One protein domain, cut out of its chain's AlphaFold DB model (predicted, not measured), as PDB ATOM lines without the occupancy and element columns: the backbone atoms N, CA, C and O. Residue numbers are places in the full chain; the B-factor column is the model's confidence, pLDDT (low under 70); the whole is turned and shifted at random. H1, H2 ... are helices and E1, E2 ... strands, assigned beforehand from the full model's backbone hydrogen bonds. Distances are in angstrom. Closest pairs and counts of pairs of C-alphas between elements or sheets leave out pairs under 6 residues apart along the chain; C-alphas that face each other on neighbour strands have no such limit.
ATOM      1  N   LYS A   5     135.662 233.841 116.428       95.12
ATOM      2  CA  LYS A   5     134.941 232.576 116.320       95.12
ATOM      3  C   LYS A   5     135.511 231.580 117.312       95.12
ATOM      4  O   LYS A   5     136.713 231.582 117.557       95.12
ATOM      5  N   LEU A   6     134.651 230.727 117.859       96.69
ATOM      6  CA  LEU A   6     135.064 229.630 118.726       96.69
ATOM      7  C   LEU A   6     135.670 228.507 117.880       96.69
ATOM      8  O   LEU A   6     135.064 228.087 116.895       96.69
ATOM      9  N   PHE A   7     136.824 227.994 118.288       96.69
ATOM     10  CA  PHE A   7     137.463 226.824 117.704       96.69
ATOM     11  C   PHE A   7     137.701 225.765 118.773       96.69
ATOM     12  O   PHE A   7     138.171 226.081 119.862       96.69
ATOM     13  N   THR A   8     137.441 224.509 118.421       95.19
ATOM     14  CA  THR A   8     137.722 223.346 119.270       95.19
ATOM     15  C   THR A   8     138.799 222.489 118.634       95.19
ATOM     16  O   THR A   8     138.728 222.164 117.445       95.19
ATOM     17  N   ALA A   9     139.805 222.128 119.425       94.12
ATOM     18  CA  ALA A   9     140.874 221.240 118.995       94.12
ATOM     19  C   ALA A   9     140.362 219.804 118.830       94.12
ATOM     20  O   ALA A   9     139.575 219.320 119.633       94.12
ATOM     21  N   ILE A  10     140.838 219.098 117.809       92.56
ATOM     22  CA  ILE A  10     140.691 217.646 117.683       92.56
ATOM     23  C   ILE A  10     142.057 217.027 117.373       92.56
ATOM     24  O   ILE A  10     142.794 217.536 116.521       92.56
ATOM     25  N   TYR A  11     142.408 215.926 118.040       90.94
ATOM     26  CA  TYR A  11     143.636 215.188 117.749       90.94
ATOM     27  C   TYR A  11     143.466 214.320 116.498       90.94
ATOM     28  O   TYR A  11     142.579 213.465 116.412       90.94
ATOM     29  N   ILE A  12     144.329 214.527 115.501       89.38
ATOM     30  CA  ILE A  12     144.228 213.875 114.185       89.38
ATOM     31  C   ILE A  12     145.513 213.133 113.779       89.38
ATOM     32  O   ILE A  12     146.007 213.327 112.663       89.38
ATOM     33  N   PRO A  13     146.017 212.205 114.613       85.19
ATOM     34  CA  PRO A  13     147.341 211.592 114.455       85.19
ATOM     35  C   PRO A  13     147.513 210.846 113.133       85.19
ATOM     36  O   PRO A  13     148.565 210.872 112.500       85.19
ATOM     37  N   GLU A  14     146.453 210.172 112.690       83.50
ATOM     38  CA  GLU A  14     146.489 209.304 111.513       83.50
ATOM     39  C   GLU A  14     146.055 210.002 110.222       83.50
ATOM     40  O   GLU A  14     145.964 209.351 109.177       83.50
ATOM     41  N   THR A  15     145.698 211.290 110.266       87.81
ATOM     42  CA  THR A  15     145.162 211.957 109.076       87.81
ATOM     43  C   THR A  15     146.303 212.296 108.122       87.81
ATOM     44  O   THR A  15     147.172 213.093 108.475       87.81
ATOM     45  N   PRO A  16     146.325 211.739 106.895       88.81
ATOM     46  CA  PRO A  16     147.390 212.039 105.956       88.81
ATOM     47  C   PRO A  16     147.358 213.512 105.555       88.81
ATOM     48  O   PRO A  16     146.321 214.024 105.124       88.81
ATOM     49  N   PHE A  17     148.519 214.151 105.630       90.50
ATOM     50  CA  PHE A  17     148.743 215.510 105.166       90.50
ATOM     51  C   PHE A  17     149.663 215.474 103.943       90.50
ATOM     52  O   PHE A  17     150.822 215.074 104.030       90.50
ATOM     53  N   VAL A  18     149.126 215.798 102.763       89.75
ATOM     54  CA  VAL A  18     149.837 215.638 101.484       89.75
ATOM     55  C   VAL A  18     149.668 216.893 100.648       89.75
ATOM     56  O   VAL A  18     148.545 217.265 100.316       89.75
ATOM     57  N   ASN A  19     150.788 217.500 100.251       89.75
ATOM     58  CA  ASN A  19     150.829 218.711  99.424       89.75
ATOM     59  C   ASN A  19     149.997 219.868 100.005       89.75
ATOM     60  O   ASN A  19     149.279 220.543  99.272       89.75
ATOM     61  N   GLY A  20     150.071 220.075 101.323       89.75
ATOM     62  CA  GLY A  20     149.339 221.148 101.998       89.75
ATOM     63  C   GLY A  20     147.873 220.832 102.296       89.75
ATOM     64  O   GLY A  20     147.167 221.716 102.749       89.75
ATOM     65  N   VAL A  21     147.396 219.603 102.063       92.88
ATOM     66  CA  VAL A  21     145.974 219.250 102.202       92.88
ATOM     67  C   VAL A  21     145.780 218.024 103.094       92.88
ATOM     68  O   VAL A  21     146.483 217.019 102.944       92.88
ATOM     69  N   LEU A  22     144.784 218.086 103.983       93.12
ATOM     70  CA  LEU A  22     144.337 216.953 104.798       93.12
ATOM     71  C   LEU A  22     143.488 215.978 103.972       93.12
ATOM     72  O   LEU A  22     142.618 216.380 103.199       93.12
ATOM     73  N   LYS A  23     143.714 214.673 104.153       93.25
ATOM     74  CA  LYS A  23     143.001 213.602 103.433       93.25
ATOM     75  C   LYS A  23     142.253 212.663 104.389       93.25
ATOM     76  O   LYS A  23     142.651 211.504 104.534       93.25
ATOM     77  N   PRO A  24     141.168 213.118 105.037       92.25
ATOM     78  CA  PRO A  24     140.428 212.283 105.975       92.25
ATOM     79  C   PRO A  24     139.780 211.066 105.292       92.25
ATOM     80  O   PRO A  24     139.280 211.147 104.167       92.25
ATOM     81  N   LYS A  25     139.738 209.925 105.999       87.38
ATOM     82  CA  LYS A  25     139.264 208.626 105.464       87.38
ATOM     83  C   LYS A  25     137.830 208.693 104.919       87.38
ATOM     84  O   LYS A  25     137.507 207.999 103.956       87.38
ATOM     85  N   LYS A  26     136.971 209.527 105.515       90.44
ATOM     86  CA  LYS A  26     135.549 209.654 105.153       90.44
ATOM     87  C   LYS A  26     135.226 210.906 104.324       90.44
ATOM     88  O   LYS A  26     134.048 211.206 104.167       90.44
ATOM     89  N   ALA A  27     136.216 211.595 103.741       89.12
ATOM     90  CA  ALA A  27     136.005 212.840 102.981       89.12
ATOM     91  C   ALA A  27     134.858 212.750 101.952       89.12
ATOM     92  O   ALA A  27     133.964 213.590 101.906       89.12
ATOM     93  N   LYS A  28     134.825 211.657 101.173       89.38
ATOM     94  CA  LYS A  28     133.795 211.423 100.146       89.38
ATOM     95  C   LYS A  28     132.370 211.313 100.698       89.38
ATOM     96  O   LYS A  28     131.433 211.600  99.967       89.38
ATOM     97  N   LYS A  29     132.200 210.861 101.946       92.75
ATOM     98  CA  LYS A  29     130.879 210.702 102.575       92.75
ATOM     99  C   LYS A  29     130.262 212.062 102.906       92.75
ATOM    100  O   LYS A  29     129.063 212.227 102.733       92.75
ATOM    101  N   TYR A  30     131.075 212.993 103.400       92.56
ATOM    102  CA  TYR A  30     130.603 214.277 103.923       92.56
ATOM    103  C   TYR A  30     130.660 215.415 102.895       92.56
ATOM    104  O   TYR A  30     129.962 216.409 103.070       92.56
ATOM    105  N   ASN A  31     131.423 215.238 101.809       93.12
ATOM    106  CA  ASN A  31     131.429 216.104 100.625       93.12
ATOM    107  C   ASN A  31     131.746 217.585 100.916       93.12
ATOM    108  O   ASN A  31     131.105 218.485 100.377       93.12
ATOM    109  N   PHE A  32     132.744 217.835 101.766       96.38
ATOM    110  CA  PHE A  32     133.293 219.173 101.967       96.38
ATOM    111  C   PHE A  32     134.251 219.543 100.827       96.38
ATOM    112  O   PHE A  32     135.196 218.810 100.527       96.38
ATOM    113  N   GLU A  33     134.027 220.701 100.214       95.88
ATOM    114  CA  GLU A  33     134.900 221.297  99.206       95.88
ATOM    115  C   GLU A  33     135.968 222.159  99.888       95.88
ATOM    116  O   GLU A  33     135.647 223.048 100.671       95.88
ATOM    117  N   LEU A  34     137.247 221.917  99.596       96.94
ATOM    118  CA  LEU A  34     138.334 222.769 100.076       96.94
ATOM    119  C   LEU A  34     138.425 224.032  99.210       96.94
ATOM    120  O   LEU A  34     138.790 223.944  98.039       96.94
ATOM    121  N   LEU A  35     138.153 225.198  99.797       96.94
ATOM    122  CA  LEU A  35     138.257 226.494  99.118       96.94
ATOM    123  C   LEU A  35     139.633 227.136  99.295       96.94
ATOM    124  O   LEU A  35     140.188 227.704  98.355       96.94
ATOM    125  N   VAL A  36     140.174 227.070 100.514       96.44
ATOM    126  CA  VAL A  36     141.446 227.708 100.873       96.44
ATOM    127  C   VAL A  36     142.327 226.714 101.599       96.44
ATOM    128  O   VAL A  36     141.884 226.054 102.531       96.44
ATOM    129  N   SER A  37     143.593 226.664 101.191       96.62
ATOM    130  CA  SER A  37     144.675 225.997 101.905       96.62
ATOM    131  C   SER A  37     145.888 226.915 101.918       96.62
ATOM    132  O   SER A  37     146.639 226.989 100.941       96.62
ATOM    133  N   LYS A  38     146.060 227.642 103.021       95.06
ATOM    134  CA  LYS A  38     147.103 228.654 103.177       95.06
ATOM    135  C   LYS A  38     148.083 228.223 104.260       95.06
ATOM    136  O   LYS A  38     147.706 228.061 105.415       95.06
ATOM    137  N   LYS A  39     149.357 228.084 103.892       94.75
ATOM    138  CA  LYS A  39     150.436 227.958 104.875       94.75
ATOM    139  C   LYS A  39     150.630 229.310 105.562       94.75
ATOM    140  O   LYS A  39     150.861 230.303 104.874       94.75
ATOM    141  N   MET A  40     150.519 229.336 106.884       91.69
ATOM    142  CA  MET A  40     150.661 230.552 107.687       91.69
ATOM    143  C   MET A  40     152.110 230.687 108.159       91.69
ATOM    144  O   MET A  40     152.795 231.642 107.807       91.69
ATOM    145  N   VAL A  41     152.596 229.666 108.867       89.25
ATOM    146  CA  VAL A  41     153.990 229.519 109.316       89.25
ATOM    147  C   VAL A  41     154.462 228.079 109.088       89.25
ATOM    148  O   VAL A  41     153.796 227.308 108.394       89.25
ATOM    149  N   SER A  42     155.645 227.706 109.588       85.12
ATOM    150  CA  SER A  42     156.235 226.376 109.373       85.12
ATOM    151  C   SER A  42     155.298 225.233 109.755       85.12
ATOM    152  O   SER A  42     155.224 224.275 108.986       85.12
ATOM    153  N   ASN A  43     154.568 225.386 110.859       87.62
ATOM    154  CA  ASN A  43     153.768 224.354 111.510       87.62
ATOM    155  C   ASN A  43     152.264 224.670 111.586       87.62
ATOM    156  O   ASN A  43     151.536 224.004 112.313       87.62
ATOM    157  N   LEU A  44     151.792 225.685 110.852       92.62
ATOM    158  CA  LEU A  44     150.389 226.095 110.864       92.62
ATOM    159  C   LEU A  44     149.853 226.282 109.449       92.62
ATOM    160  O   LEU A  44     150.396 227.064 108.656       92.62
ATOM    161  N   TYR A  45     148.735 225.624 109.165       95.50
ATOM    162  CA  TYR A  45     147.947 225.827 107.956       95.50
ATOM    163  C   TYR A  45     146.539 226.282 108.313       95.50
ATOM    164  O   TYR A  45     145.914 225.744 109.220       95.50
ATOM    165  N   HIS A  46     146.026 227.246 107.556       96.69
ATOM    166  CA  HIS A  46     144.629 227.653 107.600       96.69
ATOM    167  C   HIS A  46     143.877 227.020 106.432       96.69
ATOM    168  O   HIS A  46     144.256 227.190 105.265       96.69
ATOM    169  N   PHE A  47     142.801 226.310 106.754       97.44
ATOM    170  CA  PHE A  47     141.869 225.753 105.792       97.44
ATOM    171  C   PHE A  47     140.504 226.418 105.895       97.44
ATOM    172  O   PHE A  47     139.992 226.666 106.987       97.44
ATOM    173  N   ILE A  48     139.886 226.631 104.736       97.31
ATOM    174  CA  ILE A  48     138.467 226.968 104.641       97.31
ATOM    175  C   ILE A  48     137.821 225.911 103.766       97.31
ATOM    176  O   ILE A  48     138.162 225.779 102.586       97.31
ATOM    177  N   TYR A  49     136.896 225.168 104.359       97.38
ATOM    178  CA  TYR A  49     136.051 224.231 103.640       97.38
ATOM    179  C   TYR A  49     134.657 224.815 103.476       97.38
ATOM    180  O   TYR A  49     134.215 225.642 104.272       97.38
ATOM    181  N   LYS A  50     133.960 224.349 102.450       97.00
ATOM    182  CA  LYS A  50     132.586 224.707 102.154       97.00
ATOM    183  C   LYS A  50     131.747 223.456 102.000       97.00
ATOM    184  O   LYS A  50     132.182 222.461 101.419       97.00
ATOM    185  N   ARG A  51     130.519 223.532 102.494       95.75
ATOM    186  CA  ARG A  51     129.457 222.593 102.154       95.75
ATOM    187  C   ARG A  51     128.169 223.383 101.999       95.75
ATOM    188  O   ARG A  51     127.846 224.220 102.841       95.75
ATOM    189  N   ASP A  52     127.492 223.150 100.883       89.44
ATOM    190  CA  ASP A  52     126.332 223.926 100.446       89.44
ATOM    191  C   ASP A  52     126.673 225.421 100.305       89.44
ATOM    192  O   ASP A  52     127.408 225.795  99.393       89.44
ATOM    193  N   GLU A  53     126.196 226.278 101.210       91.88
ATOM    194  CA  GLU A  53     126.477 227.725 101.237       91.88
ATOM    195  C   GLU A  53     127.212 228.175 102.509       91.88
ATOM    196  O   GLU A  53     127.451 229.366 102.705       91.88
ATOM    197  N   LYS A  54     127.595 227.230 103.374       95.25
ATOM    198  CA  LYS A  54     128.260 227.508 104.648       95.25
ATOM    199  C   LYS A  54     129.745 227.168 104.564       95.25
ATOM    200  O   LYS A  54     130.136 226.164 103.966       95.25
ATOM    201  N   ASN A  55     130.557 228.005 105.201       96.31
ATOM    202  CA  ASN A  55     131.992 227.791 105.341       96.31
ATOM    203  C   ASN A  55     132.314 227.274 106.744       96.31
ATOM    204  O   ASN A  55     131.618 227.594 107.706       96.31
ATOM    205  N   ILE A  56     133.398 226.515 106.857       96.81
ATOM    206  CA  ILE A  56     133.990 226.130 108.133       96.81
ATOM    207  C   ILE A  56     135.496 226.371 108.076       96.81
ATOM    208  O   ILE A  56     136.196 225.894 107.172       96.81
ATOM    209  N   HIS A  57     135.978 227.178 109.015       97.38
ATOM    210  CA  HIS A  57     137.393 227.457 109.180       97.38
ATOM    211  C   HIS A  57     138.027 226.348 110.016       97.38
ATOM    212  O   HIS A  57     137.431 225.831 110.961       97.38
ATOM    213  N   SER A  58     139.258 225.988 109.680       97.25
ATOM    214  CA  SER A  58     140.061 225.135 110.547       97.25
ATOM    215  C   SER A  58     141.540 225.466 110.453       97.25
ATOM    216  O   SER A  58     142.027 225.888 109.403       97.25
ATOM    217  N   TYR A  59     142.256 225.272 111.553       96.88
ATOM    218  CA  TYR A  59     143.690 225.485 111.644       96.88
ATOM    219  C   TYR A  59     144.380 224.176 111.986       96.88
ATOM    220  O   TYR A  59     144.152 223.595 113.044       96.88
ATOM    221  N   TYR A  60     145.201 223.696 111.062       94.94
ATOM    222  CA  TYR A  60     146.024 222.517 111.265       94.94
ATOM    223  C   TYR A  60     147.356 222.921 111.861       94.94
ATOM    224  O   TYR A  60     148.095 223.689 111.241       94.94
ATOM    225  N   PHE A  61     147.626 222.391 113.044       91.19
ATOM    226  CA  PHE A  61     148.799 222.681 113.841       91.19
ATOM    227  C   PHE A  61     149.622 221.400 114.012       91.19
ATOM    228  O   PHE A  61     149.110 220.383 114.487       91.19
ATOM    229  N   GLU A  62     150.891 221.463 113.619       86.38
ATOM    230  CA  GLU A  62     151.893 220.435 113.912       86.38
ATOM    231  C   GLU A  62     152.721 220.897 115.114       86.38
ATOM    232  O   GLU A  62     153.250 222.015 115.116       86.38
ATOM    233  N   ASP A  63     152.841 220.064 116.145       76.31
ATOM    234  CA  ASP A  63     153.859 220.306 117.161       76.31
ATOM    235  C   ASP A  63     155.244 220.106 116.515       76.31
ATOM    236  O   ASP A  63     155.483 219.162 115.759       76.31
ATOM    237  N   LEU A  64     156.142 221.071 116.729       71.31
ATOM    238  CA  LEU A  64     157.497 221.035 116.175       71.31
ATOM    239  C   LEU A  64     158.430 220.151 117.006       71.31
ATOM    240  O   LEU A  64     159.491 219.768 116.508       71.31
ATOM    241  N   GLU A  65     158.064 219.872 118.258       72.25
ATOM    242  CA  GLU A  65     158.850 219.067 119.191       72.25
ATOM    243  C   GLU A  65     158.434 217.588 119.165       72.25
ATOM    244  O   GLU A  65     159.283 216.725 119.390       72.25
ATOM    245  N   ASP A  66     157.179 217.296 118.803       72.69
ATOM    246  CA  ASP A  66     156.655 215.939 118.609       72.69
ATOM    247  C   ASP A  66     155.817 215.847 117.321       72.69
ATOM    248  O   ASP A  66     154.661 216.263 117.249       72.69
ATOM    249  N   ASP A  67     156.383 215.245 116.274       65.56
ATOM    250  CA  ASP A  67     155.760 215.103 114.956       65.56
ATOM    251  C   ASP A  67     154.540 214.151 114.920       65.56
ATOM    252  O   ASP A  67     153.843 214.056 113.888       65.56
ATOM    253  N   LEU A  68     154.250 213.476 116.041       70.44
ATOM    254  CA  LEU A  68     153.036 212.689 116.277       70.44
ATOM    255  C   LEU A  68     151.898 213.519 116.893       70.44
ATOM    256  O   LEU A  68     150.741 213.075 116.874       70.44
ATOM    257  N   GLU A  69     152.181 214.724 117.385       82.00
ATOM    258  CA  GLU A  69     151.195 215.639 117.950       82.00
ATOM    259  C   GLU A  69     150.633 216.590 116.889       82.00
ATOM    260  O   GLU A  69     151.200 217.623 116.531       82.00
ATOM    261  N   ARG A  70     149.480 216.195 116.339       88.12
ATOM    262  CA  ARG A  70     148.796 216.913 115.259       88.12
ATOM    263  C   ARG A  70     147.387 217.263 115.675       88.12
ATOM    264  O   ARG A  70     146.554 216.370 115.866       88.12
ATOM    265  N   TYR A  71     147.112 218.557 115.723       92.25
ATOM    266  CA  TYR A  71     145.807 219.082 116.092       92.25
ATOM    267  C   TYR A  71     145.156 219.786 114.912       92.25
ATOM    268  O   TYR A  71     145.806 220.419 114.076       92.25
ATOM    269  N   LEU A  72     143.836 219.681 114.853       95.25
ATOM    270  CA  LEU A  72     143.007 220.511 114.001       95.25
ATOM    271  C   LEU A  72     142.075 221.319 114.895       95.25
ATOM    272  O   LEU A  72     141.206 220.756 115.548       95.25
ATOM    273  N   PHE A  73     142.247 222.632 114.917       96.44
ATOM    274  CA  PHE A  73     141.314 223.547 115.564       96.44
ATOM    275  C   PHE A  73     140.194 223.833 114.577       96.44
ATOM    276  O   PHE A  73     140.447 224.393 113.511       96.44
ATOM    277  N   VAL A  74     138.974 223.410 114.885       96.81
ATOM    278  CA  VAL A  74     137.822 223.481 113.980       96.81
ATOM    279  C   VAL A  74     136.816 224.484 114.520       96.81
ATOM    280  O   VAL A  74     136.461 224.426 115.693       96.81
ATOM    281  N   GLU A  75     136.354 225.388 113.659       96.75
ATOM    282  CA  GLU A  75     135.312 226.361 113.991       96.75
ATOM    283  C   GLU A  75     134.041 225.656 114.483       96.75
ATOM    284  O   GLU A  75     133.490 224.789 113.801       96.75
ATOM    285  N   ASN A  76     133.554 226.074 115.648       94.81
ATOM    286  CA  ASN A  76     132.306 225.613 116.236       94.81
ATOM    287  C   ASN A  76     131.126 226.314 115.553       94.81
ATOM    288  O   ASN A  76     130.734 227.433 115.894       94.81
ATOM    289  N   ASN A  77     130.584 225.667 114.525       93.94
ATOM    290  CA  ASN A  77     129.392 226.114 113.816       93.94
ATOM    291  C   ASN A  77     128.526 224.914 113.401       93.94
ATOM    292  O   ASN A  77     128.835 223.771 113.720       93.94
ATOM    293  N   ASP A  78     127.437 225.157 112.673       93.38
ATOM    294  CA  ASP A  78     126.473 224.108 112.296       93.38
ATOM    295  C   ASP A  78     127.060 222.977 111.421       93.38
ATOM    296  O   ASP A  78     126.380 221.993 111.141       93.38
ATOM    297  N   LEU A  79     128.288 223.132 110.917       95.44
ATOM    298  CA  LEU A  79     128.996 222.114 110.143       95.44
ATOM    299  C   LEU A  79     129.962 221.280 110.996       95.44
ATOM    300  O   LEU A  79     130.508 220.316 110.458       95.44
ATOM    301  N   TYR A  80     130.188 221.641 112.266       95.00
ATOM    302  CA  TYR A  80     131.230 221.068 113.124       95.00
ATOM    303  C   TYR A  80     131.157 219.540 113.167       95.00
ATOM    304  O   TYR A  80     132.082 218.893 112.677       95.00
ATOM    305  N   ASP A  81     130.045 218.963 113.639       93.81
ATOM    306  CA  ASP A  81     129.901 217.512 113.853       93.81
ATOM    307  C   ASP A  81     130.171 216.697 112.589       93.81
ATOM    308  O   ASP A  81     130.920 215.714 112.586       93.81
ATOM    309  N   ASP A  82     129.589 217.130 111.475       95.00
ATOM    310  CA  ASP A  82     129.783 216.483 110.186       95.00
ATOM    311  C   ASP A  82     131.215 216.644 109.673       95.00
ATOM    312  O   ASP A  82     131.770 215.721 109.066       95.00
ATOM    313  N   PHE A  83     131.828 217.805 109.904       95.62
ATOM    314  CA  PHE A  83     133.197 218.065 109.495       95.62
ATOM    315  C   PHE A  83     134.182 217.201 110.282       95.62
ATOM    316  O   PHE A  83     134.997 216.508 109.663       95.62
ATOM    317  N   VAL A  84     134.084 217.182 111.616       94.44
ATOM    318  CA  VAL A  84     134.979 216.406 112.490       94.44
ATOM    319  C   VAL A  84     134.760 214.898 112.347       94.44
ATOM    320  O   VAL A  84     135.714 214.121 112.411       94.44
ATOM    321  N   SER A  85     133.541 214.470 111.998       93.81
ATOM    322  CA  SER A  85     133.213 213.071 111.691       93.81
ATOM    323  C   SER A  85     134.008 212.479 110.522       93.81
ATOM    324  O   SER A  85     134.031 211.251 110.342       93.81
ATOM    325  N   GLN A  86     134.657 213.320 109.708       93.81
ATOM    326  CA  GLN A  86     135.553 212.882 108.641       93.81
ATOM    327  C   GLN A  86     136.852 212.265 109.177       93.81
ATOM    328  O   GLN A  86     137.434 211.385 108.525       93.81
ATOM    329  N   PHE A  87     137.288 212.719 110.349       91.44
ATOM    330  CA  PHE A  87     138.561 212.387 110.969       91.44
ATOM    331  C   PHE A  87     138.433 211.186 111.914       91.44
ATOM    332  O   PHE A  87     137.344 210.668 112.185       91.44
ATOM    333  N   TRP A  88     139.576 210.670 112.361       81.50
ATOM    334  CA  TRP A  88     139.608 209.620 113.376       81.50
ATOM    335  C   TRP A  88     139.112 210.177 114.719       81.50
ATOM    336  O   TRP A  88     139.375 211.327 115.033       81.50
ATOM    337  N   GLY A  89     138.357 209.392 115.491       75.69
ATOM    338  CA  GLY A  89     137.725 209.858 116.736       75.69
ATOM    339  C   GLY A  89     136.408 210.617 116.540       75.69
ATOM    340  O   GLY A  89     135.528 210.474 117.374       75.69
ATOM    341  N   GLY A  90     136.220 211.300 115.406       77.69
ATOM    342  CA  GLY A  90     134.950 211.943 115.055       77.69
ATOM    343  C   GLY A  90     134.611 213.182 115.884       77.69
ATOM    344  O   GLY A  90     133.441 213.522 115.974       77.69
ATOM    345  N   GLY A  91     135.611 213.822 116.486       82.62
ATOM    346  CA  GLY A  91     135.443 214.954 117.389       82.62
ATOM    347  C   GLY A  91     136.598 215.041 118.377       82.62
ATOM    348  O   GLY A  91     137.583 214.303 118.264       82.62
ATOM    349  N   GLN A  92     136.458 215.957 119.325       81.00
ATOM    350  CA  GLN A  92     137.386 216.130 120.435       81.00
ATOM    351  C   GLN A  92     137.286 214.951 121.414       81.00
ATOM    352  O   GLN A  92     136.229 214.325 121.539       81.00
ATOM    353  N   ARG A  93     138.379 214.638 122.112       81.12
ATOM    354  CA  ARG A  93     138.396 213.699 123.234       81.12
ATOM    355  C   ARG A  93     138.754 214.443 124.522       81.12
ATOM    356  O   ARG A  93     138.909 215.656 124.553       81.12
ATOM    357  N   TYR A  94     138.838 213.699 125.616       70.44
ATOM    358  CA  TYR A  94     139.030 214.308 126.924       70.44
ATOM    359  C   TYR A  94     140.393 215.003 127.089       70.44
ATOM    360  O   TYR A  94     140.486 216.021 127.760       70.44
ATOM    361  N   TRP A  95     141.468 214.495 126.477       73.94
ATOM    362  CA  TRP A  95     142.800 215.098 126.636       73.94
ATOM    363  C   TRP A  95     142.991 216.393 125.840       73.94
ATOM    364  O   TRP A  95     143.976 217.088 126.050       73.94
ATOM    365  N   GLU A  96     142.075 216.724 124.929       81.88
ATOM    366  CA  GLU A  96     142.016 218.031 124.277       81.88
ATOM    367  C   GLU A  96     141.029 218.983 124.978       81.88
ATOM    368  O   GLU A  96     140.864 220.121 124.522       81.88
ATOM    369  N   SER A  97     140.339 218.548 126.047       74.75
ATOM    370  CA  SER A  97     139.513 219.435 126.876       74.75
ATOM    371  C   SER A  97     140.384 220.556 127.445       74.75
ATOM    372  O   SER A  97     141.483 220.318 127.933       74.75
ATOM    373  N   GLY A  98     139.904 221.799 127.349       82.19
ATOM    374  CA  GLY A  98     140.672 222.997 127.717       82.19
ATOM    375  C   GLY A  98     141.452 223.643 126.566       82.19
ATOM    376  O   GLY A  98     141.992 224.729 126.740       82.19
ATOM    377  N   MET A  99     141.460 223.043 125.370       91.31
ATOM    378  CA  MET A  99     142.090 223.638 124.181       91.31
ATOM    379  C   MET A  99     141.140 224.488 123.319       91.31
ATOM    380  O   MET A  99     141.487 224.873 122.199       91.31
ATOM    381  N   ASP A 100     139.923 224.752 123.794       94.25
ATOM    382  CA  ASP A 100     138.993 225.627 123.084       94.25
ATOM    383  C   ASP A 100     139.498 227.068 123.087       94.25
ATOM    384  O   ASP A 100     140.016 227.565 124.086       94.25
ATOM    385  N   VAL A 101     139.335 227.756 121.961       95.50
ATOM    386  CA  VAL A 101     139.916 229.084 121.787       95.50
ATOM    387  C   VAL A 101     139.071 229.956 120.871       95.50
ATOM    388  O   VAL A 101     138.595 229.517 119.824       95.50
ATOM    389  N   TYR A 102     138.896 231.217 121.259       96.25
ATOM    390  CA  TYR A 102     138.321 232.240 120.395       96.25
ATOM    391  C   TYR A 102     139.415 232.868 119.536       96.25
ATOM    392  O   TYR A 102     140.426 233.333 120.057       96.25
ATOM    393  N   LEU A 103     139.217 232.883 118.220       95.69
ATOM    394  CA  LEU A 103     140.189 233.403 117.259       95.69
ATOM    395  C   LEU A 103     139.531 234.419 116.332       95.69
ATOM    396  O   LEU A 103     138.491 234.124 115.737       95.69
ATOM    397  N   ASP A 104     140.163 235.581 116.161       93.81
ATOM    398  CA  ASP A 104     139.815 236.518 115.096       93.81
ATOM    399  C   ASP A 104     140.448 236.053 113.779       93.81
ATOM    400  O   ASP A 104     141.658 236.143 113.563       93.81
ATOM    401  N   VAL A 105     139.616 235.523 112.882       90.62
ATOM    402  CA  VAL A 105     140.074 234.970 111.597       90.62
ATOM    403  C   VAL A 105     140.641 236.029 110.650       90.62
ATOM    404  O   VAL A 105     141.328 235.668 109.689       90.62
ATOM    405  N   ASP A 106     140.378 237.309 110.921       90.00
ATOM    406  CA  ASP A 106     140.874 238.442 110.145       90.00
ATOM    407  C   ASP A 106     142.241 238.957 110.657       90.00
ATOM    408  O   ASP A 106     142.865 239.784 109.985       90.00
ATOM    409  N   SER A 107     142.758 238.391 111.762       91.19
ATOM    410  CA  SER A 107     144.042 238.741 112.402       91.19
ATOM    411  C   SER A 107     145.018 237.545 112.474       91.19
ATOM    412  O   SER A 107     145.216 236.951 113.536       91.19
ATOM    413  N   PRO A 108     145.669 237.163 111.354       87.25
ATOM    414  CA  PRO A 108     146.601 236.032 111.265       87.25
ATOM    415  C   PRO A 108     147.668 235.929 112.359       87.25
ATOM    416  O   PRO A 108     147.988 234.825 112.800       87.25
ATOM    417  N   GLU A 109     148.257 237.054 112.751       88.19
ATOM    418  CA  GLU A 109     149.331 237.112 113.740       88.19
ATOM    419  C   GLU A 109     148.822 236.721 115.135       88.19
ATOM    420  O   GLU A 109     149.450 235.900 115.803       88.19
ATOM    421  N   GLU A 110     147.645 237.221 115.526       91.44
ATOM    422  CA  GLU A 110     146.992 236.882 116.798       91.44
ATOM    423  C   GLU A 110     146.553 235.415 116.827       91.44
ATOM    424  O   GLU A 110     146.691 234.738 117.845       91.44
ATOM    425  N   VAL A 111     146.083 234.880 115.693       92.69
ATOM    426  CA  VAL A 111     145.745 233.454 115.569       92.69
ATOM    427  C   VAL A 111     146.946 232.570 115.900       92.69
ATOM    428  O   VAL A 111     146.818 231.600 116.647       92.69
ATOM    429  N   ILE A 112     148.116 232.891 115.343       90.88
ATOM    430  CA  ILE A 112     149.343 232.121 115.581       90.88
ATOM    431  C   ILE A 112     149.720 232.170 117.064       90.88
ATOM    432  O   ILE A 112     150.082 231.140 117.633       90.88
ATOM    433  N   GLU A 113     149.649 233.345 117.689       91.44
ATOM    434  CA  GLU A 113     149.979 233.518 119.104       91.44
ATOM    435  C   GLU A 113     149.055 232.691 120.008       91.44
ATOM    436  O   GLU A 113     149.545 231.889 120.808       91.44
ATOM    437  N   HIS A 114     147.737 232.807 119.826       93.19
ATOM    438  CA  HIS A 114     146.756 232.081 120.633       93.19
ATOM    439  C   HIS A 114     146.867 230.562 120.471       93.19
ATOM    440  O   HIS A 114     146.860 229.841 121.466       93.19
ATOM    441  N   LEU A 115     147.029 230.060 119.241       92.56
ATOM    442  CA  LEU A 115     147.163 228.618 119.013       92.56
ATOM    443  C   LEU A 115     148.443 228.052 119.635       92.56
ATOM    444  O   LEU A 115     148.392 227.006 120.277       92.56
ATOM    445  N   ASN A 116     149.575 228.751 119.508       89.12
ATOM    446  CA  ASN A 116     150.812 228.330 120.174       89.12
ATOM    447  C   ASN A 116     150.657 228.328 121.699       89.12
ATOM    448  O   ASN A 116     151.150 227.414 122.356       89.12
ATOM    449  N   HIS A 117     149.984 229.335 122.259       89.62
ATOM    450  CA  HIS A 117     149.735 229.419 123.695       89.62
ATOM    451  C   HIS A 117     148.904 228.232 124.194       89.62
ATOM    452  O   HIS A 117     149.314 227.546 125.128       89.62
ATOM    453  N   VAL A 118     147.778 227.954 123.535       90.56
ATOM    454  CA  VAL A 118     146.864 226.871 123.921       90.56
ATOM    455  C   VAL A 118     147.521 225.502 123.774       90.56
ATOM    456  O   VAL A 118     147.436 224.686 124.685       90.56
ATOM    457  N   VAL A 119     148.231 225.253 122.669       87.31
ATOM    458  CA  VAL A 119     148.953 223.984 122.489       87.31
ATOM    459  C   VAL A 119     150.032 223.831 123.555       87.31
ATOM    460  O   VAL A 119     150.118 222.776 124.172       87.31
ATOM    461  N   LYS A 120     150.830 224.866 123.834       84.75
ATOM    462  CA  LYS A 120     151.904 224.785 124.836       84.75
ATOM    463  C   LYS A 120     151.386 224.512 126.253       84.75
ATOM    464  O   LYS A 120     152.065 223.826 127.007       84.75
ATOM    465  N   ASN A 121     150.205 225.021 126.590       82.81
ATOM    466  CA  ASN A 121     149.607 224.888 127.920       82.81
ATOM    467  C   ASN A 121     148.567 223.756 128.008       82.81
ATOM    468  O   ASN A 121     147.822 223.693 128.979       82.81
ATOM    469  N   ARG A 122     148.491 222.867 127.004       78.94
ATOM    470  CA  ARG A 122     147.493 221.779 126.947       78.94
ATOM    471  C   ARG A 122     147.653 220.734 128.053       78.94
ATOM    472  O   ARG A 122     146.692 220.067 128.413       78.94
TER     473      ARG A 122
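This is residues 5 to 122 of the 227 residues of an uncharacterized protein of Bacillus sp. RO1 (UniProt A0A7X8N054). What shape do these atoms make? One antiparallel sheet of six strands, strongly twisted and curled, makes the body, and the long helix H3 packs on one of its faces, mostly at E6. The short helices H1 and H2 lie close to each other on the far side of the body from H3. What are its parts and size? The printed part has 118 residues, with three named helices and six named strands in the order E1 H1 E2 E3 E4 E5 H2 E6 H3, a mixed class; across the sheet the order is E2 E3 E4 E5 E1 E6. It is compact, with a radius of gyration of the C-alphas of 13.0 A, and spans 34 by 29 by 28 A.

How is the first strand paired? E1, residues 5 to 11, has staggered pairing: residues 5 to 7 with E6, residues 101 to 104, where N 7 and O 101 are 2.8 A apart, and residues 7 to 11 with E5, residues 70 to 75, where N 10 and O 72 are 2.8 A apart. Which strands make the rest of the sheet? E2, residues 33 to 41, E3, residues 44 to 51, E4, residues 54 to 62, and E5 form a meander, each strand the antiparallel neighbour of the one before and joined to it as a hairpin. Within hydrogen-bond range are N 38 and O 46 at 2.9 A, N 47 and O 58 at 2.8 A, and N 59 and O 73 at 2.8 A. Where are the short helices? H1, residues 27 to 30, is not on the sheet; it is close to but not clearly touching H2, residues 80 to 84, the closest C-alphas being those of Tyr 30 and Asp 82, 6.7 A apart. H2 is on the sheet at a height of 7.6 A. E5, H2 and E6 make a split strand-helix-strand unit, its two strands running the same way with E1 between them, and its crossover is right-handed. And the last helix? H3, residues 108 to 120, is on one face of the sheet, giving two layers, helix and sheet; its closest C-alphas with E6 are those of Val 111 and Leu 103, 5.8 A apart. In H2 and H3 every O i to N i+4 pair is within hydrogen-bond range, and H1 is too short for such a pair.

Where does the first strand run? E1 begins at C-alpha 5, (134.941, 232.576, 116.320), and measures 19.5 A. How long are the others? E2 measures 23.1 A, E3 22.9 A, E4 26.4 A and E5 16.5 A. H3 measures 18.4 A and ends at C-alpha 120, (151.904, 224.785, 124.836).

How far does it reach? The two C-alphas farthest apart, those of Glu 53 and Glu 65, are 38.0 A apart. Is it continuous and confident? The printed part has no cut; the links E1 to H1 and H2 to E6 are long. The mean pLDDT of the printed part is 90.1, and residue 67 alone is under 70.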